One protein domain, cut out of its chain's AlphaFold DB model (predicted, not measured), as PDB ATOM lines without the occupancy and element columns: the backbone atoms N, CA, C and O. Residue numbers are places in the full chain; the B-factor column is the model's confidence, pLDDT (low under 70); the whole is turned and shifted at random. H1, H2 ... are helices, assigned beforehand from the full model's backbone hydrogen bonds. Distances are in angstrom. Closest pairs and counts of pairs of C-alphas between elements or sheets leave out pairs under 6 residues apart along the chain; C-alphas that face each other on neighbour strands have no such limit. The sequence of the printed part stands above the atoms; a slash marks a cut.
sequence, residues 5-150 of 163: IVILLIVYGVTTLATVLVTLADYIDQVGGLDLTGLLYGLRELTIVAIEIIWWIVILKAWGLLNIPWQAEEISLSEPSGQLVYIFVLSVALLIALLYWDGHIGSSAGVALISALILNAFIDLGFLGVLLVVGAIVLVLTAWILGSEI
ATOM      1  N   ILE A   5    -132.578 -10.736-174.414       87.56
ATOM      2  CA  ILE A   5    -133.162 -10.977-173.090       87.56
ATOM      3  C   ILE A   5    -134.672 -11.213-173.186       87.56
ATOM      4  O   ILE A   5    -135.205 -12.090-172.507       87.56
ATOM      5  N   VAL A   6    -135.358 -10.515-174.095       84.00
ATOM      6  CA  VAL A   6    -136.774 -10.778-174.401       84.00
ATOM      7  C   VAL A   6    -136.941 -12.186-174.970       84.00
ATOM      8  O   VAL A   6    -137.870 -12.893-174.593       84.00
ATOM      9  N   ILE A   7    -136.026 -12.625-175.839       84.88
ATOM     10  CA  ILE A   7    -136.058 -13.986-176.393       84.88
ATOM     11  C   ILE A   7    -135.877 -15.020-175.277       84.88
ATOM     12  O   ILE A   7    -136.630 -15.990-175.231       84.88
ATOM     13  N   LEU A   8    -134.934 -14.804-174.354       88.00
ATOM     14  CA  LEU A   8    -134.733 -15.690-173.205       88.00
ATOM     15  C   LEU A   8    -135.972 -15.762-172.305       88.00
ATOM     16  O   LEU A   8    -136.349 -16.858-171.900       88.00
ATOM     17  N   LEU A   9    -136.643 -14.635-172.051       88.12
ATOM     18  CA  LEU A   9    -137.904 -14.608-171.302       88.12
ATOM     19  C   LEU A   9    -139.019 -15.382-172.011       88.12
ATOM     20  O   LEU A   9    -139.762 -16.114-171.362       88.12
ATOM     21  N   ILE A  10    -139.120 -15.261-173.337       86.50
ATOM     22  CA  ILE A  10    -140.088 -16.028-174.130       86.50
ATOM     23  C   ILE A  10    -139.772 -17.523-174.043       86.50
ATOM     24  O   ILE A  10    -140.672 -18.316-173.784       86.50
ATOM     25  N   VAL A  11    -138.508 -17.919-174.224       88.00
ATOM     26  CA  VAL A  11    -138.084 -19.326-174.119       88.00
ATOM     27  C   VAL A  11    -138.380 -19.875-172.728       88.00
ATOM     28  O   VAL A  11    -138.935 -20.968-172.611       88.00
ATOM     29  N   TYR A  12    -138.062 -19.111-171.684       87.88
ATOM     30  CA  TYR A  12    -138.369 -19.471-170.307       87.88
ATOM     31  C   TYR A  12    -139.875 -19.663-170.108       87.88
ATOM     32  O   TYR A  12    -140.285 -20.734-169.669       87.88
ATOM     33  N   GLY A  13    -140.698 -18.695-170.527       85.75
ATOM     34  CA  GLY A  13    -142.155 -18.761-170.400       85.75
ATOM     35  C   GLY A  13    -142.801 -19.900-171.194       85.75
ATOM     36  O   GLY A  13    -143.725 -20.547-170.710       85.75
ATOM     37  N   VAL A  14    -142.305 -20.193-172.399       87.19
ATOM     38  CA  VAL A  14    -142.769 -21.342-173.196       87.19
ATOM     39  C   VAL A  14    -142.388 -22.659-172.521       87.19
ATOM     40  O   VAL A  14    -143.195 -23.584-172.499       87.19
ATOM     41  N   THR A  15    -141.185 -22.746-171.948       86.81
ATOM     42  CA  THR A  15    -140.708 -23.959-171.268       86.81
ATOM     43  C   THR A  15    -141.503 -24.231-169.992       86.81
ATOM     44  O   THR A  15    -141.939 -25.358-169.779       86.81
ATOM     45  N   THR A  16    -141.758 -23.210-169.171       86.06
ATOM     46  CA  THR A  16    -142.580 -23.352-167.960       86.06
ATOM     47  C   THR A  16    -144.036 -23.660-168.293       86.06
ATOM     48  O   THR A  16    -144.622 -24.546-167.676       86.06
ATOM     49  N   LEU A  17    -144.610 -23.024-169.320       86.38
ATOM     50  CA  LEU A  17    -145.956 -23.361-169.791       86.38
ATOM     51  C   LEU A  17    -146.040 -24.803-170.309       86.38
ATOM     52  O   LEU A  17    -147.025 -25.486-170.041       86.38
ATOM     53  N   ALA A  18    -145.015 -25.295-171.009       86.06
ATOM     54  CA  ALA A  18    -144.966 -26.685-171.454       86.06
ATOM     55  C   ALA A  18    -145.025 -27.662-170.269       86.06
ATOM     56  O   ALA A  18    -145.747 -28.653-170.355       86.06
ATOM     57  N   THR A  19    -144.359 -27.358-169.151       82.44
ATOM     58  CA  THR A  19    -144.470 -28.149-167.913       82.44
ATOM     59  C   THR A  19    -145.914 -28.217-167.415       82.44
ATOM     60  O   THR A  19    -146.400 -29.309-167.136       82.44
ATOM     61  N   VAL A  20    -146.641 -27.093-167.404       85.31
ATOM     62  CA  VAL A  20    -148.072 -27.065-167.030       85.31
ATOM     63  C   VAL A  20    -148.906 -27.976-167.935       85.31
ATOM     64  O   VAL A  20    -149.775 -28.711-167.465       85.31
ATOM     65  N   LEU A  21    -148.643 -27.947-169.244       84.88
ATOM     66  CA  LEU A  21    -149.355 -28.782-170.212       84.88
ATOM     67  C   LEU A  21    -149.042 -30.273-170.040       84.88
ATOM     68  O   LEU A  21    -149.943 -31.092-170.204       84.88
ATOM     69  N   VAL A  22    -147.802 -30.623-169.685       82.50
ATOM     70  CA  VAL A  22    -147.410 -32.004-169.361       82.50
ATOM     71  C   VAL A  22    -148.135 -32.485-168.107       82.50
ATOM     72  O   VAL A  22    -148.775 -33.532-168.155       82.50
ATOM     73  N   THR A  23    -148.149 -31.693-167.030       81.06
ATOM     74  CA  THR A  23    -148.891 -32.029-165.802       81.06
ATOM     75  C   THR A  23    -150.381 -32.244-166.085       81.06
ATOM     76  O   THR A  23    -151.003 -33.172-165.563       81.06
ATOM     77  N   LEU A  24    -150.967 -31.410-166.951       81.50
ATOM     78  CA  LEU A  24    -152.359 -31.554-167.368       81.50
ATOM     79  C   LEU A  24    -152.588 -32.817-168.211       81.50
ATOM     80  O   LEU A  24    -153.605 -33.486-168.040       81.50
ATOM     81  N   ALA A  25    -151.663 -33.149-169.111       80.19
ATOM     82  CA  ALA A  25    -151.736 -34.356-169.926       80.19
ATOM     83  C   ALA A  25    -151.677 -35.623-169.062       80.19
ATOM     84  O   ALA A  25    -152.512 -36.510-169.244       80.19
ATOM     85  N   ASP A  26    -150.770 -35.670-168.083       81.31
ATOM     86  CA  ASP A  26    -150.653 -36.779-167.131       81.31
ATOM     87  C   ASP A  26    -151.938 -36.952-166.311       81.31
ATOM     88  O   ASP A  26    -152.409 -38.073-166.108       81.31
ATOM     89  N   TYR A  27    -152.558 -35.847-165.886       82.38
ATOM     90  CA  TYR A  27    -153.857 -35.880-165.212       82.38
ATOM     91  C   TYR A  27    -154.963 -36.449-166.115       82.38
ATOM     92  O   TYR A  27    -155.724 -37.324-165.696       82.38
ATOM     93  N   ILE A  28    -155.050 -35.976-167.363       79.81
ATOM     94  CA  ILE A  28    -156.056 -36.437-168.329       79.81
ATOM     95  C   ILE A  28    -155.875 -37.929-168.639       79.81
ATOM     96  O   ILE A  28    -156.876 -38.636-168.751       79.81
ATOM     97  N   ASP A  29    -154.640 -38.421-168.757       79.12
ATOM     98  CA  ASP A  29    -154.365 -39.844-168.996       79.12
ATOM     99  C   ASP A  29    -154.807 -40.716-167.807       79.12
ATOM    100  O   ASP A  29    -155.408 -41.775-167.997       79.12
ATOM    101  N   GLN A  30    -154.610 -40.236-166.574       79.94
ATOM    102  CA  GLN A  30    -155.037 -40.939-165.357       79.94
ATOM    103  C   GLN A  30    -156.561 -40.962-165.173       79.94
ATOM    104  O   GLN A  30    -157.122 -41.981-164.765       79.94
ATOM    105  N   VAL A  31    -157.235 -39.843-165.444       79.00
ATOM    106  CA  VAL A  31    -158.675 -39.665-165.177       79.00
ATOM    107  C   VAL A  31    -159.540 -40.011-166.401       79.00
ATOM    108  O   VAL A  31    -160.745 -40.231-166.281       79.00
ATOM    109  N   GLY A  32    -158.937 -40.129-167.587       72.62
ATOM    110  CA  GLY A  32    -159.610 -40.451-168.850       72.62
ATOM    111  C   GLY A  32    -160.285 -39.254-169.534       72.62
ATOM    112  O   GLY A  32    -161.026 -39.436-170.503       72.62
ATOM    113  N   GLY A  33    -160.055 -38.031-169.050       72.00
ATOM    114  CA  GLY A  33    -160.631 -36.803-169.597       72.00
ATOM    115  C   GLY A  33    -160.290 -35.555-168.780       72.00
ATOM    116  O   GLY A  33    -159.728 -35.648-167.693       72.00
ATOM    117  N   LEU A  34    -160.648 -34.381-169.310       76.62
ATOM    118  CA  LEU A  34    -160.576 -33.113-168.580       76.62
ATOM    119  C   LEU A  34    -161.896 -32.875-167.834       76.62
ATOM    120  O   LEU A  34    -162.932 -32.657-168.466       76.62
ATOM    121  N   ASP A  35    -161.852 -32.893-166.506       81.75
ATOM    122  CA  ASP A  35    -162.940 -32.456-165.632       81.75
ATOM    123  C   ASP A  35    -162.684 -31.027-165.099       81.75
ATOM    124  O   ASP A  35    -161.684 -30.377-165.424       81.75
ATOM    125  N   LEU A  36    -163.602 -30.510-164.276       81.19
ATOM    126  CA  LEU A  36    -163.443 -29.186-163.662       81.19
ATOM    127  C   LEU A  36    -162.189 -29.116-162.775       81.19
ATOM    128  O   LEU A  36    -161.539 -28.076-162.710       81.19
ATOM    129  N   THR A  37    -161.833 -30.217-162.116       83.75
ATOM    130  CA  THR A  37    -160.674 -30.299-161.222       83.75
ATOM    131  C   THR A  37    -159.367 -30.115-161.992       83.75
ATOM    132  O   THR A  37    -158.549 -29.278-161.616       83.75
ATOM    133  N   GLY A  38    -159.199 -30.830-163.109       82.00
ATOM    134  CA  GLY A  38    -158.051 -30.689-164.003       82.00
ATOM    135  C   GLY A  38    -157.926 -29.276-164.573       82.00
ATOM    136  O   GLY A  38    -156.830 -28.715-164.605       82.00
ATOM    137  N   LEU A  39    -159.053 -28.647-164.933       83.69
ATOM    138  CA  LEU A  39    -159.062 -27.252-165.380       83.69
ATOM    139  C   LEU A  39    -158.576 -26.297-164.278       83.69
ATOM    140  O   LEU A  39    -157.751 -25.424-164.543       83.69
ATOM    141  N   LEU A  40    -159.055 -26.465-163.042       86.75
ATOM    142  CA  LEU A  40    -158.638 -25.639-161.906       86.75
ATOM    143  C   LEU A  40    -157.153 -25.828-161.569       86.75
ATOM    144  O   LEU A  40    -156.477 -24.848-161.251       86.75
ATOM    145  N   TYR A  41    -156.621 -27.049-161.674       86.06
ATOM    146  CA  TYR A  41    -155.189 -27.296-161.488       86.06
ATOM    147  C   TYR A  41    -154.340 -26.617-162.554       86.06
ATOM    148  O   TYR A  41    -153.377 -25.929-162.208       86.06
ATOM    149  N   GLY A  42    -154.730 -26.733-163.822       87.88
ATOM    150  CA  GLY A  42    -154.016 -26.068-164.903       87.88
ATOM    151  C   GLY A  42    -154.082 -24.538-164.795       87.88
ATOM    152  O   GLY A  42    -153.070 -23.870-164.980       87.88
ATOM    153  N   LEU A  43    -155.233 -23.963-164.416       89.50
ATOM    154  CA  LEU A  43    -155.361 -22.517-164.178       89.50
ATOM    155  C   LEU A  43    -154.511 -22.038-162.994       89.50
ATOM    156  O   LEU A  43    -153.907 -20.965-163.062       89.50
ATOM    157  N   ARG A  44    -154.438 -22.828-161.917       91.38
ATOM    158  CA  ARG A  44    -153.551 -22.549-160.780       91.38
ATOM    159  C   ARG A  44    -152.098 -22.488-161.238       91.38
ATOM    160  O   ARG A  44    -151.410 -21.525-160.924       91.38
ATOM    161  N   GLU A  45    -151.637 -23.492-161.972       91.19
ATOM    162  CA  GLU A  45    -150.251 -23.546-162.443       91.19
ATOM    163  C   GLU A  45    -149.931 -22.451-163.453       91.19
ATOM    164  O   GLU A  45    -148.900 -21.794-163.339       91.19
ATOM    165  N   LEU A  46    -150.858 -22.163-164.364       92.62
ATOM    166  CA  LEU A  46    -150.742 -21.023-165.259       92.62
ATOM    167  C   LEU A  46    -150.563 -19.709-164.485       92.62
ATOM    168  O   LEU A  46    -149.758 -18.867-164.873       92.62
ATOM    169  N   THR A  47    -151.302 -19.535-163.388       92.88
ATOM    170  CA  THR A  47    -151.206 -18.334-162.546       92.88
ATOM    171  C   THR A  47    -149.833 -18.218-161.888       92.88
ATOM    172  O   THR A  47    -149.269 -17.127-161.865       92.88
ATOM    173  N   ILE A  48    -149.271 -19.333-161.404       92.69
ATOM    174  CA  ILE A  48    -147.906 -19.375-160.854       92.69
ATOM    175  C   ILE A  48    -146.908 -18.914-161.914       92.69
ATOM    176  O   ILE A  48    -146.161 -17.971-161.670       92.69
ATOM    177  N   VAL A  49    -146.951 -19.531-163.097       92.44
ATOM    178  CA  VAL A  49    -146.031 -19.231-164.202       92.44
ATOM    179  C   VAL A  49    -146.150 -17.772-164.642       92.44
ATOM    180  O   VAL A  49    -145.140 -17.106-164.854       92.44
ATOM    181  N   ALA A  50    -147.369 -17.236-164.744       94.19
ATOM    182  CA  ALA A  50    -147.581 -15.844-165.129       94.19
ATOM    183  C   ALA A  50    -146.981 -14.860-164.109       94.19
ATOM    184  O   ALA A  50    -146.304 -13.909-164.501       94.19
ATOM    185  N   ILE A  51    -147.190 -15.100-162.811       94.88
ATOM    186  CA  ILE A  51    -146.616 -14.278-161.735       94.88
ATOM    187  C   ILE A  51    -145.086 -14.393-161.722       94.88
ATOM    188  O   ILE A  51    -144.391 -13.386-161.606       94.88
ATOM    189  N   GLU A  52    -144.551 -15.599-161.889       93.44
ATOM    190  CA  GLU A  52    -143.109 -15.845-161.933       93.44
ATOM    191  C   GLU A  52    -142.437 -15.109-163.106       93.44
ATOM    192  O   GLU A  52    -141.428 -14.430-162.913       93.44
ATOM    193  N   ILE A  53    -143.033 -15.154-164.304       93.69
ATOM    194  CA  ILE A  53    -142.566 -14.390-165.474       93.69
ATOM    195  C   ILE A  53    -142.544 -12.886-165.175       93.69
ATOM    196  O   ILE A  53    -141.583 -12.203-165.536       93.69
ATOM    197  N   ILE A  54    -143.573 -12.360-164.505       94.94
ATOM    198  CA  ILE A  54    -143.612 -10.947-164.111       94.94
ATOM    199  C   ILE A  54    -142.474 -10.612-163.154       94.94
ATOM    200  O   ILE A  54    -141.816  -9.591-163.349       94.94
ATOM    201  N   TRP A  55    -142.182 -11.462-162.170       95.62
ATOM    202  CA  TRP A  55    -141.057 -11.209-161.271       95.62
ATOM    203  C   TRP A  55    -139.721 -11.165-161.997       95.62
ATOM    204  O   TRP A  55    -138.925 -10.262-161.738       95.62
ATOM    205  N   TRP A  56    -139.503 -12.047-162.971       94.88
ATOM    206  CA  TRP A  56    -138.314 -11.970-163.815       94.88
ATOM    207  C   TRP A  56    -138.255 -10.687-164.645       94.88
ATOM    208  O   TRP A  56    -137.194 -10.074-164.737       94.88
ATOM    209  N   ILE A  57    -139.382 -10.226-165.191       94.31
ATOM    210  CA  ILE A  57    -139.460  -8.935-165.891       94.31
ATOM    211  C   ILE A  57    -139.090  -7.779-164.956       94.31
ATOM    212  O   ILE A  57    -138.258  -6.951-165.322       94.31
ATOM    213  N   VAL A  58    -139.655  -7.739-163.747       94.94
ATOM    214  CA  VAL A  58    -139.375  -6.703-162.741       94.94
ATOM    215  C   VAL A  58    -137.887  -6.686-162.370       94.94
ATOM    216  O   VAL A  58    -137.268  -5.623-162.365       94.94
ATOM    217  N   ILE A  59    -137.288  -7.858-162.135       95.56
ATOM    218  CA  ILE A  59    -135.851  -8.021-161.852       95.56
ATOM    219  C   ILE A  59    -135.002  -7.477-163.006       95.56
ATOM    220  O   ILE A  59    -134.092  -6.680-162.785       95.56
ATOM    221  N   LEU A  60    -135.309  -7.866-164.245       94.75
ATOM    222  CA  LEU A  60    -134.534  -7.459-165.419       94.75
ATOM    223  C   LEU A  60    -134.691  -5.966-165.735       94.75
ATOM    224  O   LEU A  60    -133.718  -5.317-166.127       94.75
ATOM    225  N   LYS A  61    -135.881  -5.394-165.517       93.56
ATOM    226  CA  LYS A  61    -136.104  -3.946-165.615       93.56
ATOM    227  C   LYS A  61    -135.302  -3.180-164.565       93.56
ATOM    228  O   LYS A  61    -134.654  -2.203-164.925       93.56
ATOM    229  N   ALA A  62    -135.266  -3.650-163.315       93.38
ATOM    230  CA  ALA A  62    -134.480  -3.020-162.248       93.38
ATOM    231  C   ALA A  62    -132.977  -2.953-162.583       93.38
ATOM    232  O   ALA A  62    -132.285  -2.017-162.193       93.38
ATOM    233  N   TRP A  63    -132.472  -3.927-163.345       93.00
ATOM    234  CA  TRP A  63    -131.084  -3.966-163.819       93.00
ATOM    235  C   TRP A  63    -130.831  -3.115-165.073       93.00
ATOM    236  O   TRP A  63    -129.698  -3.049-165.547       93.00
ATOM    237  N   GLY A  64    -131.866  -2.500-165.650       90.06
ATOM    238  CA  GLY A  64    -131.779  -1.795-166.931       90.06
ATOM    239  C   GLY A  64    -131.542  -2.721-168.128       90.06
ATOM    240  O   GLY A  64    -131.178  -2.254-169.205       90.06
ATOM    241  N   LEU A  65    -131.741  -4.031-167.948       90.25
ATOM    242  CA  LEU A  65    -131.544  -5.054-168.975       90.25
ATOM    243  C   LEU A  65    -132.765  -5.230-169.879       90.25
ATOM    244  O   LEU A  65    -132.669  -5.854-170.929       90.25
ATOM    245  N   LEU A  66    -133.919  -4.703-169.476       90.38
ATOM    246  CA  LEU A  66    -135.153  -4.819-170.231       90.38
ATOM    247  C   LEU A  66    -135.798  -3.445-170.399       90.38
ATOM    248  O   LEU A  66    -136.219  -2.819-169.427       90.38
ATOM    249  N   ASN A  67    -135.917  -2.992-171.646       85.12
ATOM    250  CA  ASN A  67    -136.566  -1.727-171.978       85.12
ATOM    251  C   ASN A  67    -137.905  -1.972-172.687       85.12
ATOM    252  O   ASN A  67    -138.026  -1.817-173.903       85.12
ATOM    253  N   ILE A  68    -138.898  -2.407-171.910       86.19
ATOM    254  CA  ILE A  68    -140.287  -2.548-172.357       86.19
ATOM    255  C   ILE A  68    -141.189  -1.538-171.633       86.19
ATOM    256  O   ILE A  68    -140.916  -1.226-170.464       86.19
ATOM    257  N   PRO A  69    -142.268  -1.057-172.285       87.88
ATOM    258  CA  PRO A  69    -143.305  -0.287-171.610       87.88
ATOM    259  C   PRO A  69    -143.849  -1.068-170.410       87.88
ATOM    260  O   PRO A  69    -144.171  -2.248-170.540       87.88
ATOM    261  N   TRP A  70    -143.929  -0.410-169.256       92.06
ATOM    262  CA  TRP A  70    -144.373  -1.004-167.998       92.06
ATOM    263  C   TRP A  70    -145.232   0.014-167.260       92.06
ATOM    264  O   TRP A  70    -144.812   1.159-167.101       92.06
ATOM    265  N   GLN A  71    -146.452  -0.365-166.887       92.69
ATOM    266  CA  GLN A  71    -147.412   0.573-166.291       92.69
ATOM    267  C   GLN A  71    -147.346   0.625-164.761       92.69
ATOM    268  O   GLN A  71    -147.954   1.504-164.153       92.69
ATOM    269  N   ALA A  72    -146.642  -0.321-164.145       94.00
ATOM    270  CA  ALA A  72    -146.486  -0.415-162.701       94.00
ATOM    271  C   ALA A  72    -145.238   0.335-162.205       94.00
ATOM    272  O   ALA A  72    -144.442   0.842-162.999       94.00
ATOM    273  N   GLU A  73    -145.073   0.408-160.884       93.12
ATOM    274  CA  GLU A  73    -143.907   1.033-160.257       93.12
ATOM    275  C   GLU A  73    -142.616   0.310-160.669       93.12
ATOM    276  O   GLU A  73    -142.567  -0.921-160.762       93.12
ATOM    277  N   GLU A  74    -141.560   1.079-160.934       92.50
ATOM    278  CA  GLU A  74    -140.244   0.545-161.275       92.50
ATOM    279  C   GLU A  74    -139.327   0.555-160.050       92.50
ATOM    280  O   GLU A  74    -139.290   1.509-159.275       92.50
ATOM    281  N   ILE A  75    -138.547  -0.513-159.882       93.19
ATOM    282  CA  ILE A  75    -137.587  -0.613-158.785       93.19
ATOM    283  C   ILE A  75    -136.315   0.147-159.156       93.19
ATOM    284  O   ILE A  75    -135.610  -0.231-160.092       93.19
ATOM    285  N   SER A  76    -135.976   1.171-158.371       92.50
ATOM    286  CA  SER A  76    -134.717   1.901-158.514       92.50
ATOM    287  C   SER A  76    -133.621   1.338-157.606       92.50
ATOM    288  O   SER A  76    -133.682   1.451-156.382       92.50
ATOM    289  N   LEU A  77    -132.564   0.771-158.196       93.25
ATOM    290  CA  LEU A  77    -131.425   0.223-157.442       93.25
ATOM    291  C   LEU A  77    -130.474   1.298-156.884       93.25
ATOM    292  O   LEU A  77    -129.550   0.967-156.135       93.25
ATOM    293  N   SER A  78    -130.686   2.575-157.221       93.56
ATOM    294  CA  SER A  78    -129.908   3.687-156.662       93.56
ATOM    295  C   SER A  78    -130.329   4.062-155.241       93.56
ATOM    296  O   SER A  78    -129.591   4.767-154.556       93.56
ATOM    297  N   GLU A  79    -131.502   3.608-154.791       93.62
ATOM    298  CA  GLU A  79    -132.051   3.924-153.474       93.62
ATOM    299  C   GLU A  79    -132.035   2.696-152.549       93.62
ATOM    300  O   GLU A  79    -132.360   1.590-152.991       93.62
ATOM    301  N   PRO A  80    -131.719   2.853-151.246       94.25
ATOM    302  CA  PRO A  80    -131.737   1.734-150.298       94.25
ATOM    303  C   PRO A  80    -133.098   1.026-150.201       94.25
ATOM    304  O   PRO A  80    -133.158  -0.193-150.051       94.25
ATOM    305  N   SER A  81    -134.197   1.776-150.314       92.12
ATOM    306  CA  SER A  81    -135.566   1.246-150.365       92.12
ATOM    307  C   SER A  81    -135.759   0.306-151.556       92.12
ATOM    308  O   SER A  81    -136.207  -0.826-151.380       92.12
ATOM    309  N   GLY A  82    -135.363   0.735-152.756       93.12
ATOM    310  CA  GLY A  82    -135.471  -0.072-153.969       93.12
ATOM    311  C   GLY A  82    -134.571  -1.308-153.947       93.12
ATOM    312  O   GLY A  82    -134.984  -2.371-154.403       93.12
ATOM    313  N   GLN A  83    -133.390  -1.233-153.325       94.88
ATOM    314  CA  GLN A  83    -132.528  -2.405-153.118       94.88
ATOM    315  C   GLN A  83    -133.186  -3.469-152.226       94.88
ATOM    316  O   GLN A  83    -133.091  -4.662-152.521       94.88
ATOM    317  N   LEU A  84    -133.886  -3.064-151.161       95.06
ATOM    318  CA  LEU A  84    -134.624  -3.995-150.301       95.06
ATOM    319  C   LEU A  84    -135.792  -4.652-151.043       95.06
ATOM    320  O   LEU A  84    -135.955  -5.871-150.957       95.06
ATOM    321  N   VAL A  85    -136.568  -3.869-151.801       95.31
ATOM    322  CA  VAL A  85    -137.658  -4.401-152.638       95.31
ATOM    323  C   VAL A  85    -137.103  -5.382-153.668       95.31
ATOM    324  O   VAL A  85    -137.634  -6.478-153.813       95.31
ATOM    325  N   TYR A  86    -135.992  -5.038-154.322       96.19
ATOM    326  CA  TYR A  86    -135.309  -5.917-155.265       96.19
ATOM    327  C   TYR A  86    -134.915  -7.257-154.632       96.19
ATOM    328  O   TYR A  86    -135.234  -8.311-155.181       96.19
ATOM    329  N   ILE A  87    -134.248  -7.236-153.471       96.38
ATOM    330  CA  ILE A  87    -133.838  -8.464-152.771       96.38
ATOM    331  C   ILE A  87    -135.064  -9.310-152.429       96.38
ATOM    332  O   ILE A  87    -135.029 -10.532-152.580       96.38
ATOM    333  N   PHE A  88    -136.151  -8.673-151.997       95.19
ATOM    334  CA  PHE A  88    -137.386  -9.365-151.663       95.19
ATOM    335  C   PHE A  88    -138.043 -10.007-152.896       95.19
ATOM    336  O   PHE A  88    -138.337 -11.199-152.862       95.19
ATOM    337  N   VAL A  89    -138.184  -9.270-154.005       96.31
ATOM    338  CA  VAL A  89    -138.702  -9.786-155.287       96.31
ATOM    339  C   VAL A  89    -137.851 -10.950-155.793       96.31
ATOM    340  O   VAL A  89    -138.393 -11.998-156.138       96.31
ATOM    341  N   LEU A  90    -136.523 -10.805-155.789       96.69
ATOM    342  CA  LEU A  90    -135.608 -11.862-156.217       96.69
ATOM    343  C   LEU A  90    -135.742 -13.111-155.339       96.69
ATOM    344  O   LEU A  90    -135.817 -14.223-155.853       96.69
ATOM    345  N   SER A  91    -135.805 -12.933-154.018       97.06
ATOM    346  CA  SER A  91    -135.948 -14.046-153.071       97.06
ATOM    347  C   SER A  91    -137.268 -14.787-153.272       97.06
ATOM    348  O   SER A  91    -137.293 -16.014-153.251       97.06
ATOM    349  N   VAL A  92    -138.358 -14.051-153.507       96.19
ATOM    350  CA  VAL A  92    -139.674 -14.614-153.827       96.19
ATOM    351  C   VAL A  92    -139.637 -15.381-155.146       96.19
ATOM    352  O   VAL A  92    -140.099 -16.518-155.184       96.19
ATOM    353  N   ALA A  93    -139.083 -14.793-156.210       95.38
ATOM    354  CA  ALA A  93    -139.001 -15.430-157.522       95.38
ATOM    355  C   ALA A  93    -138.222 -16.750-157.451       95.38
ATOM    356  O   ALA A  93    -138.699 -17.783-157.916       95.38
ATOM    357  N   LEU A  94    -137.066 -16.740-156.782       95.94
ATOM    358  CA  LEU A  94    -136.261 -17.942-156.571       95.94
ATOM    359  C   LEU A  94    -136.979 -18.976-155.696       95.94
ATOM    360  O   LEU A  94    -136.908 -20.167-155.984       95.94
ATOM    361  N   LEU A  95    -137.688 -18.549-154.648       96.25
ATOM    362  CA  LEU A  95    -138.451 -19.457-153.791       96.25
ATOM    363  C   LEU A  95    -139.600 -20.132-154.553       96.25
ATOM    364  O   LEU A  95    -139.805 -21.332-154.391       96.25
ATOM    365  N   ILE A  96    -140.328 -19.388-155.392       94.25
ATOM    366  CA  ILE A  96    -141.380 -19.937-156.262       94.25
ATOM    367  C   ILE A  96    -140.779 -20.978-157.208       94.25
ATOM    368  O   ILE A  96    -141.297 -22.094-157.257       94.25
ATOM    369  N   ALA A  97    -139.670 -20.642-157.875       90.12
ATOM    370  CA  ALA A  97    -138.971 -21.534-158.797       90.12
ATOM    371  C   ALA A  97    -138.510 -22.829-158.109       90.12
ATOM    372  O   ALA A  97    -138.740 -23.919-158.627       90.12
ATOM    373  N   LEU A  98    -137.911 -22.726-156.917       93.38
ATOM    374  CA  LEU A  98    -137.461 -23.877-156.126       93.38
ATOM    375  C   LEU A  98    -138.632 -24.753-155.669       93.38
ATOM    376  O   LEU A  98    -138.601 -25.967-155.849       93.38
ATOM    377  N   LEU A  99    -139.692 -24.150-155.122       92.62
ATOM    378  CA  LEU A  99    -140.882 -24.894-154.702       92.62
ATOM    379  C   LEU A  99    -141.560 -25.587-155.884       92.62
ATOM    380  O   LEU A  99    -142.040 -26.709-155.738       92.62
ATOM    381  N   TYR A 100    -141.614 -24.922-157.040       86.81
ATOM    382  CA  TYR A 100    -142.190 -25.488-158.253       86.81
ATOM    383  C   TYR A 100    -141.336 -26.649-158.779       86.81
ATOM    384  O   TYR A 100    -141.874 -27.713-159.073       86.81
ATOM    385  N   TRP A 101    -140.009 -26.483-158.801       86.12
ATOM    386  CA  TRP A 101    -139.050 -27.528-159.167       86.12
ATOM    387  C   TRP A 101    -139.165 -28.777-158.283       86.12
ATOM    388  O   TRP A 101    -139.182 -29.895-158.791       86.12
ATOM    389  N   ASP A 102    -139.325 -28.592-156.970       89.44
ATOM    390  CA  ASP A 102    -139.495 -29.689-156.010       89.44
ATOM    391  C   ASP A 102    -140.913 -30.300-156.017       89.44
ATOM    392  O   ASP A 102    -141.222 -31.172-155.203       89.44
ATOM    393  N   GLY A 103    -141.813 -29.838-156.893       85.31
ATOM    394  CA  GLY A 103    -143.184 -30.346-156.997       85.31
ATOM    395  C   GLY A 103    -144.136 -29.861-155.894       85.31
ATOM    396  O   GLY A 103    -145.262 -30.351-155.781       85.31
ATOM    397  N   HIS A 104    -143.752 -28.861-155.096       89.19
ATOM    398  CA  HIS A 104    -144.603 -28.241-154.074       89.19
ATOM    399  C   HIS A 104    -145.572 -27.214-154.689       89.19
ATOM    400  O   HIS A 104    -145.610 -26.048-154.293       89.19
ATOM    401  N   ILE A 105    -146.397 -27.650-155.649       85.75
ATOM    402  CA  ILE A 105    -147.245 -26.771-156.479       85.75
ATOM    403  C   ILE A 105    -148.221 -25.939-155.633       85.75
ATOM    404  O   ILE A 105    -148.442 -24.762-155.904       85.75
ATOM    405  N   GLY A 106    -148.790 -26.524-154.571       86.50
ATOM    406  CA  GLY A 106    -149.694 -25.809-153.663       86.50
ATOM    407  C   GLY A 106    -149.001 -24.686-152.884       86.50
ATOM    408  O   GLY A 106    -149.522 -23.574-152.810       86.50
ATOM    409  N   SER A 107    -147.806 -24.952-152.352       91.62
ATOM    410  CA  SER A 107    -147.003 -23.946-151.646       91.62
ATOM    411  C   SER A 107    -146.505 -22.864-152.599       91.62
ATOM    412  O   SER A 107    -146.591 -21.685-152.272       91.62
ATOM    413  N   SER A 108    -146.058 -23.253-153.797       92.38
ATOM    414  CA  SER A 108    -145.654 -22.328-154.861       92.38
ATOM    415  C   SER A 108    -146.805 -21.387-155.248       92.38
ATOM    416  O   SER A 108    -146.619 -20.171-155.262       92.38
ATOM    417  N   ALA A 109    -148.029 -21.912-155.408       91.81
ATOM    418  CA  ALA A 109    -149.232 -21.098-155.612       91.81
ATOM    419  C   ALA A 109    -149.475 -20.105-154.469       91.81
ATOM    420  O   ALA A 109    -149.749 -18.933-154.719       91.81
ATOM    421  N   GLY A 110    -149.352 -20.557-153.219       93.25
ATOM    422  CA  GLY A 110    -149.501 -19.695-152.047       93.25
ATOM    423  C   GLY A 110    -148.495 -18.544-152.039       93.25
ATOM    424  O   GLY A 110    -148.887 -17.389-151.880       93.25
ATOM    425  N   VAL A 111    -147.210 -18.836-152.267       95.62
ATOM    426  CA  VAL A 111    -146.148 -17.816-152.311       95.62
ATOM    427  C   VAL A 111    -146.352 -16.858-153.487       95.62
ATOM    428  O   VAL A 111    -146.241 -15.646-153.302       95.62
ATOM    429  N   ALA A 112    -146.702 -17.363-154.673       94.75
ATOM    430  CA  ALA A 112    -146.979 -16.539-155.847       94.75
ATOM    431  C   ALA A 112    -148.134 -15.559-155.592       94.75
ATOM    432  O   ALA A 112    -147.980 -14.357-155.796       94.75
ATOM    433  N   LEU A 113    -149.261 -16.036-155.059       94.69
ATOM    434  CA  LEU A 113    -150.422 -15.187-154.781       94.69
ATOM    435  C   LEU A 113    -150.162 -14.177-153.656       94.69
ATOM    436  O   LEU A 113    -150.520 -13.008-153.790       94.69
ATOM    437  N   ILE A 114    -149.526 -14.598-152.557       95.88
ATOM    438  CA  ILE A 114    -149.216 -13.706-151.429       95.88
ATOM    439  C   ILE A 114    -148.215 -12.632-151.855       95.88
ATOM    440  O   ILE A 114    -148.406 -11.458-151.544       95.88
ATOM    441  N   SER A 115    -147.164 -13.010-152.585       95.00
ATOM    442  CA  SER A 115    -146.196 -12.036-153.088       95.00
ATOM    443  C   SER A 115    -146.828 -11.064-154.076       95.00
ATOM    444  O   SER A 115    -146.591  -9.867-153.954       95.00
ATOM    445  N   ALA A 116    -147.689 -11.540-154.980       94.00
ATOM    446  CA  ALA A 116    -148.421 -10.677-155.898       94.00
ATOM    447  C   ALA A 116    -149.347  -9.697-155.170       94.00
ATOM    448  O   ALA A 116    -149.452  -8.546-155.577       94.00
ATOM    449  N   LEU A 117    -149.965 -10.112-154.061       95.06
ATOM    450  CA  LEU A 117    -150.776  -9.230-153.224       95.06
ATOM    451  C   LEU A 117    -149.926  -8.155-152.526       95.06
ATOM    452  O   LEU A 117    -150.292  -6.982-152.529       95.06
ATOM    453  N   ILE A 118    -148.799  -8.551-151.924       94.94
ATOM    454  CA  ILE A 118    -147.924  -7.650-151.155       94.94
ATOM    455  C   ILE A 118    -147.211  -6.653-152.077       94.94
ATOM    456  O   ILE A 118    -147.065  -5.484-151.733       94.94
ATOM    457  N   LEU A 119    -146.776  -7.112-153.250       94.56
ATOM    458  CA  LEU A 119    -145.960  -6.362-154.206       94.56
ATOM    459  C   LEU A 119    -146.761  -5.918-155.436       94.56
ATOM    460  O   LEU A 119    -146.182  -5.644-156.485       94.56
ATOM    461  N   ASN A 120    -148.088  -5.829-155.316       94.44
ATOM    462  CA  ASN A 120    -148.992  -5.492-156.419       94.44
ATOM    463  C   ASN A 120    -148.619  -4.177-157.125       94.44
ATOM    464  O   ASN A 120    -148.805  -4.051-158.329       94.44
ATOM    465  N   ALA A 121    -148.045  -3.212-156.398       94.31
ATOM    466  CA  ALA A 121    -147.592  -1.939-156.963       94.31
ATOM    467  C   ALA A 121    -146.551  -2.099-158.089       94.31
ATOM    468  O   ALA A 121    -146.474  -1.241-158.963       94.31
ATOM    469  N   PHE A 122    -145.797  -3.205-158.098       94.44
ATOM    470  CA  PHE A 122    -144.757  -3.514-159.086       94.44
ATOM    471  C   PHE A 122    -145.248  -4.452-160.205       94.44
ATOM    472  O   PHE A 122    -144.493  -4.758-161.129       94.44
ATOM    473  N   ILE A 123    -146.501  -4.918-160.134       93.06
ATOM    474  CA  ILE A 123    -147.108  -5.811-161.125       93.06
ATOM    475  C   ILE A 123    -147.912  -4.991-162.129       93.06
ATOM    476  O   ILE A 123    -148.904  -4.350-161.784       93.06
ATOM    477  N   ASP A 124    -147.551  -5.091-163.407       94.19
ATOM    478  CA  ASP A 124    -148.419  -4.628-164.486       94.19
ATOM    479  C   ASP A 124    -149.613  -5.590-164.629       94.19
ATOM    480  O   ASP A 124    -149.525  -6.651-165.254       94.19
ATOM    481  N   LEU A 125    -150.741  -5.232-164.008       92.06
ATOM    482  CA  LEU A 125    -151.968  -6.036-164.023       92.06
ATOM    483  C   LEU A 125    -152.552  -6.206-165.430       92.06
ATOM    484  O   LEU A 125    -153.185  -7.227-165.709       92.06
ATOM    485  N   GLY A 126    -152.338  -5.231-166.320       92.44
ATOM    486  CA  GLY A 126    -152.746  -5.335-167.716       92.44
ATOM    487  C   GLY A 126    -151.968  -6.442-168.418       92.44
ATOM    488  O   GLY A 126    -152.562  -7.321-169.050       92.44
ATOM    489  N   PHE A 127    -150.647  -6.454-168.236       92.69
ATOM    490  CA  PHE A 127    -149.784  -7.502-168.769       92.69
ATOM    491  C   PHE A 127    -150.065  -8.874-168.139       92.69
ATOM    492  O   PHE A 127    -150.174  -9.863-168.865       92.69
ATOM    493  N   LEU A 128    -150.280  -8.941-166.818       94.00
ATOM    494  CA  LEU A 128    -150.714 -10.166-166.136       94.00
ATOM    495  C   LEU A 128    -152.011 -10.714-166.742       94.00
ATOM    496  O   LEU A 128    -152.100 -11.904-167.042       94.00
ATOM    497  N   GLY A 129    -152.999  -9.847-166.972       93.50
ATOM    498  CA  GLY A 129    -154.258 -10.223-167.611       93.50
ATOM    499  C   GLY A 129    -154.048 -10.830-168.998       93.50
ATOM    500  O   GLY A 129    -154.643 -11.861-169.312       93.50
ATOM    501  N   VAL A 130    -153.152 -10.254-169.805       93.19
ATOM    502  CA  VAL A 130    -152.787 -10.805-171.119       93.19
ATOM    503  C   VAL A 130    -152.152 -12.191-170.986       93.19
ATOM    504  O   VAL A 130    -152.578 -13.107-171.690       93.19
ATOM    505  N   LEU A 131    -151.189 -12.377-170.075       92.75
ATOM    506  CA  LEU A 131    -150.551 -13.681-169.843       92.75
ATOM    507  C   LEU A 131    -151.573 -14.752-169.444       92.75
ATOM    508  O   LEU A 131    -151.555 -15.854-169.992       92.75
ATOM    509  N   LEU A 132    -152.493 -14.418-168.536       94.12
ATOM    510  CA  LEU A 132    -153.537 -15.335-168.084       94.12
ATOM    511  C   LEU A 132    -154.515 -15.692-169.208       94.12
ATOM    512  O   LEU A 132    -154.850 -16.862-169.371       94.12
ATOM    513  N   VAL A 133    -154.954 -14.719-170.013       94.25
ATOM    514  CA  VAL A 133    -155.871 -14.972-171.138       94.25
ATOM    515  C   VAL A 133    -155.203 -15.839-172.203       94.25
ATOM    516  O   VAL A 133    -155.775 -16.845-172.620       94.25
ATOM    517  N   VAL A 134    -153.986 -15.483-172.624       92.19
ATOM    518  CA  VAL A 134    -153.237 -16.248-173.632       92.19
ATOM    519  C   VAL A 134    -152.964 -17.663-173.130       92.19
ATOM    520  O   VAL A 134    -153.236 -18.632-173.838       92.19
ATOM    521  N   GLY A 135    -152.494 -17.799-171.894       90.25
ATOM    522  CA  GLY A 135    -152.234 -19.097-171.291       90.25
ATOM    523  C   GLY A 135    -153.489 -19.953-171.131       90.25
ATOM    524  O   GLY A 135    -153.448 -21.144-171.422       90.25
ATOM    525  N   ALA A 136    -154.626 -19.363-170.750       90.81
ATOM    526  CA  ALA A 136    -155.889 -20.085-170.632       90.81
ATOM    527  C   ALA A 136    -156.372 -20.594-171.996       90.81
ATOM    528  O   ALA A 136    -156.821 -21.734-172.098       90.81
ATOM    529  N   ILE A 137    -156.224 -19.791-173.058       91.12
ATOM    530  CA  ILE A 137    -156.510 -20.223-174.433       91.12
ATOM    531  C   ILE A 137    -155.626 -21.418-174.807       91.12
ATOM    532  O   ILE A 137    -156.144 -22.431-175.275       91.12
ATOM    533  N   VAL A 138    -154.312 -21.338-174.566       88.75
ATOM    534  CA  VAL A 138    -153.373 -22.437-174.859       88.75
ATOM    535  C   VAL A 138    -153.735 -23.703-174.083       88.75
ATOM    536  O   VAL A 138    -153.753 -24.792-174.657       88.75
ATOM    537  N   LEU A 139    -154.076 -23.567-172.803       86.81
ATOM    538  CA  LEU A 139    -154.476 -24.670-171.936       86.81
ATOM    539  C   LEU A 139    -155.742 -25.362-172.457       86.81
ATOM    540  O   LEU A 139    -155.752 -26.582-172.621       86.81
ATOM    541  N   VAL A 140    -156.786 -24.593-172.779       85.12
ATOM    542  CA  VAL A 140    -158.054 -25.125-173.304       85.12
ATOM    543  C   VAL A 140    -157.851 -25.800-174.662       85.12
ATOM    544  O   VAL A 140    -158.351 -26.906-174.871       85.12
ATOM    545  N   LEU A 141    -157.098 -25.174-175.573       85.75
ATOM    546  CA  LEU A 141    -156.796 -25.754-176.884       85.75
ATOM    547  C   LEU A 141    -156.009 -27.060-176.752       85.75
ATOM    548  O   LEU A 141    -156.350 -28.045-177.404       85.75
ATOM    549  N   THR A 142    -155.004 -27.097-175.877       82.38
ATOM    550  CA  THR A 142    -154.199 -28.302-175.641       82.38
ATOM    551  C   THR A 142    -155.048 -29.423-175.058       82.38
ATOM    552  O   THR A 142    -155.018 -30.544-175.561       82.38
ATOM    553  N   ALA A 143    -155.871 -29.127-174.052       78.56
ATOM    554  CA  ALA A 143    -156.761 -30.123-173.471       78.56
ATOM    555  C   ALA A 143    -157.793 -30.648-174.484       78.56
ATOM    556  O   ALA A 143    -158.120 -31.837-174.474       78.56
ATOM    557  N   TRP A 144    -158.284 -29.792-175.386       80.62
ATOM    558  CA  TRP A 144    -159.181 -30.207-176.462       80.62
ATOM    559  C   TRP A 144    -158.491 -31.134-177.469       80.62
ATOM    560  O   TRP A 144    -159.055 -32.178-177.809       80.62
ATOM    561  N   ILE A 145    -157.263 -30.806-177.891       81.56
ATOM    562  CA  ILE A 145    -156.450 -31.646-178.784       81.56
ATOM    563  C   ILE A 145    -156.200 -33.012-178.137       81.56
ATOM    564  O   ILE A 145    -156.574 -34.032-178.717       81.56
ATOM    565  N   LEU A 146    -155.686 -33.044-176.904       74.69
ATOM    566  CA  LEU A 146    -155.421 -34.286-176.168       74.69
ATOM    567  C   LEU A 146    -156.691 -35.124-175.983       74.69
ATOM    568  O   LEU A 146    -156.698 -36.329-176.239       74.69
ATOM    569  N   GLY A 147    -157.805 -34.489-175.610       69.88
ATOM    570  CA  GLY A 147    -159.093 -35.165-175.487       69.88
ATOM    571  C   GLY A 147    -159.598 -35.745-176.813       69.88
ATOM    572  O   GLY A 147    -160.210 -36.816-176.822       69.88
ATOM    573  N   SER A 148    -159.340 -35.071-177.938       71.44
ATOM    574  CA  SER A 148    -159.694 -35.566-179.273       71.44
ATOM    575  C   SER A 148    -158.838 -36.766-179.696       71.44
ATOM    576  O   SER A 148    -159.369 -37.735-180.241       71.44
ATOM    577  N   GLU A 149    -157.544 -36.763-179.368       67.56
ATOM    578  CA  GLU A 149    -156.624 -37.872-179.644       67.56
ATOM    579  C   GLU A 149    -156.953 -39.111-178.807       67.56
ATOM    580  O   GLU A 149    -156.962 -40.231-179.317       67.56
ATOM    581  N   ILE A 150    -157.308 -38.931-177.533       63.56
ATOM    582  CA  ILE A 150    -157.713 -40.039-176.656       63.56
ATOM    583  C   ILE A 150    -159.000 -40.700-177.163       63.56
ATOM    584  O   ILE A 150    -159.087 -41.927-177.196       63.56
TER     585      ILE A 150
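Overview. This is residues 5 to 150 of the 163 residues of an uncharacterized protein of archaeon enrichment culture clone 1(2010) (UniProt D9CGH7). This is a rod of five helices, with the long helix H2 running through the middle, H1 and H5 packed along one side of it and the hairpin of H3 and H4 packed across the other side. H1, H2 and H5 make a three-helix up-and-down bundle, each running against the one before it in the chain, and the long link of residues 63 to 79 loops at one end of the rod. The printed part has 146 residues with five named helices, in the order H1, H2, H3, H4, H5, and no named strand; its class is all helix. It is compact, with a radius of gyration of the C-alphas of 16.3 A and spans of 55 by 27 by 21 A.

Along the chain. H1, residues 5 to 31, and H2, residues 36 to 62, are the longest helices, 27 residues each. H1 measures 39.2 A from first to last C-alpha and begins at C-alpha 5, (-133.162, -10.977, -173.090); H2 measures 39.1 A and begins at C-alpha 36, (-163.443, -29.186, -163.662). H3 is residues 80 to 101, 31.4 A long, and H4 is residues 105 to 118, 19.9 A. H5, residues 125 to 150, is 36.7 A long and ends at C-alpha 150, (-157.713, -40.039, -176.656).

Arrangement. H2 is the hub and touches the four other helices. H1 and H2 form a helical hairpin at a shallow tilt of 14 degrees, opposite ways, with the closest C-alphas, those of Val 20 and Glu 45, 6.2 A apart. Residues 128 to 139 of H5 touch residues 42 to 54 of H2 at a steep tilt of 39 degrees, opposite ways; the closest C-alphas are those of Ala 50 and Leu 131, at 6.0 A. Residues 135 to 147 of H5 touch residues 17 to 28 of H1 at a steep tilt of 41 degrees, the same way, closest at the C-alphas of Leu 21 and Leu 139, 6.8 A. H4 touches residues 44 to 52 of H2 at a steep tilt of 50 degrees, the same way, with the C-alphas of Ile 48 and Ala 109 closest at 5.7 A. H2 and H3 are a helical hairpin at 35.2 degrees, opposite ways, only just a steep tilt; their closest C-alphas, those of Trp 55 and Ala 93, are 6.0 A apart. H3, with residues 92 to 100, touches H4 in another helical hairpin at a shallow tilt of 18 degrees, opposite ways, and the closest C-alphas are those of Ile 96 and Ser 108, at 5.1 A. H1 is apart from H3 and H4, and H5 is apart from H3 and H4. Of the six touching pairs, 2 are at a shallow tilt, and the packing is mostly crossed, but only just. In H1, H2, H3, H4 and H5 every O i to N i+4 pair is within hydrogen-bond range.

Size, cuts and confidence. The two C-alphas farthest apart are those of Glu 79 and Ile 150, 55.9 A. The printed part has no cut. The link from H2 to H3 is long, with 17 residues whose C-alphas lie 17 to 28 A from the mean of all C-alphas; the links H1 to H2 and H3 to H4 are tight, and H4 to H5 is short. The mean pLDDT of the printed part is 89.1, and residues 147, 149 and 150 are under 70.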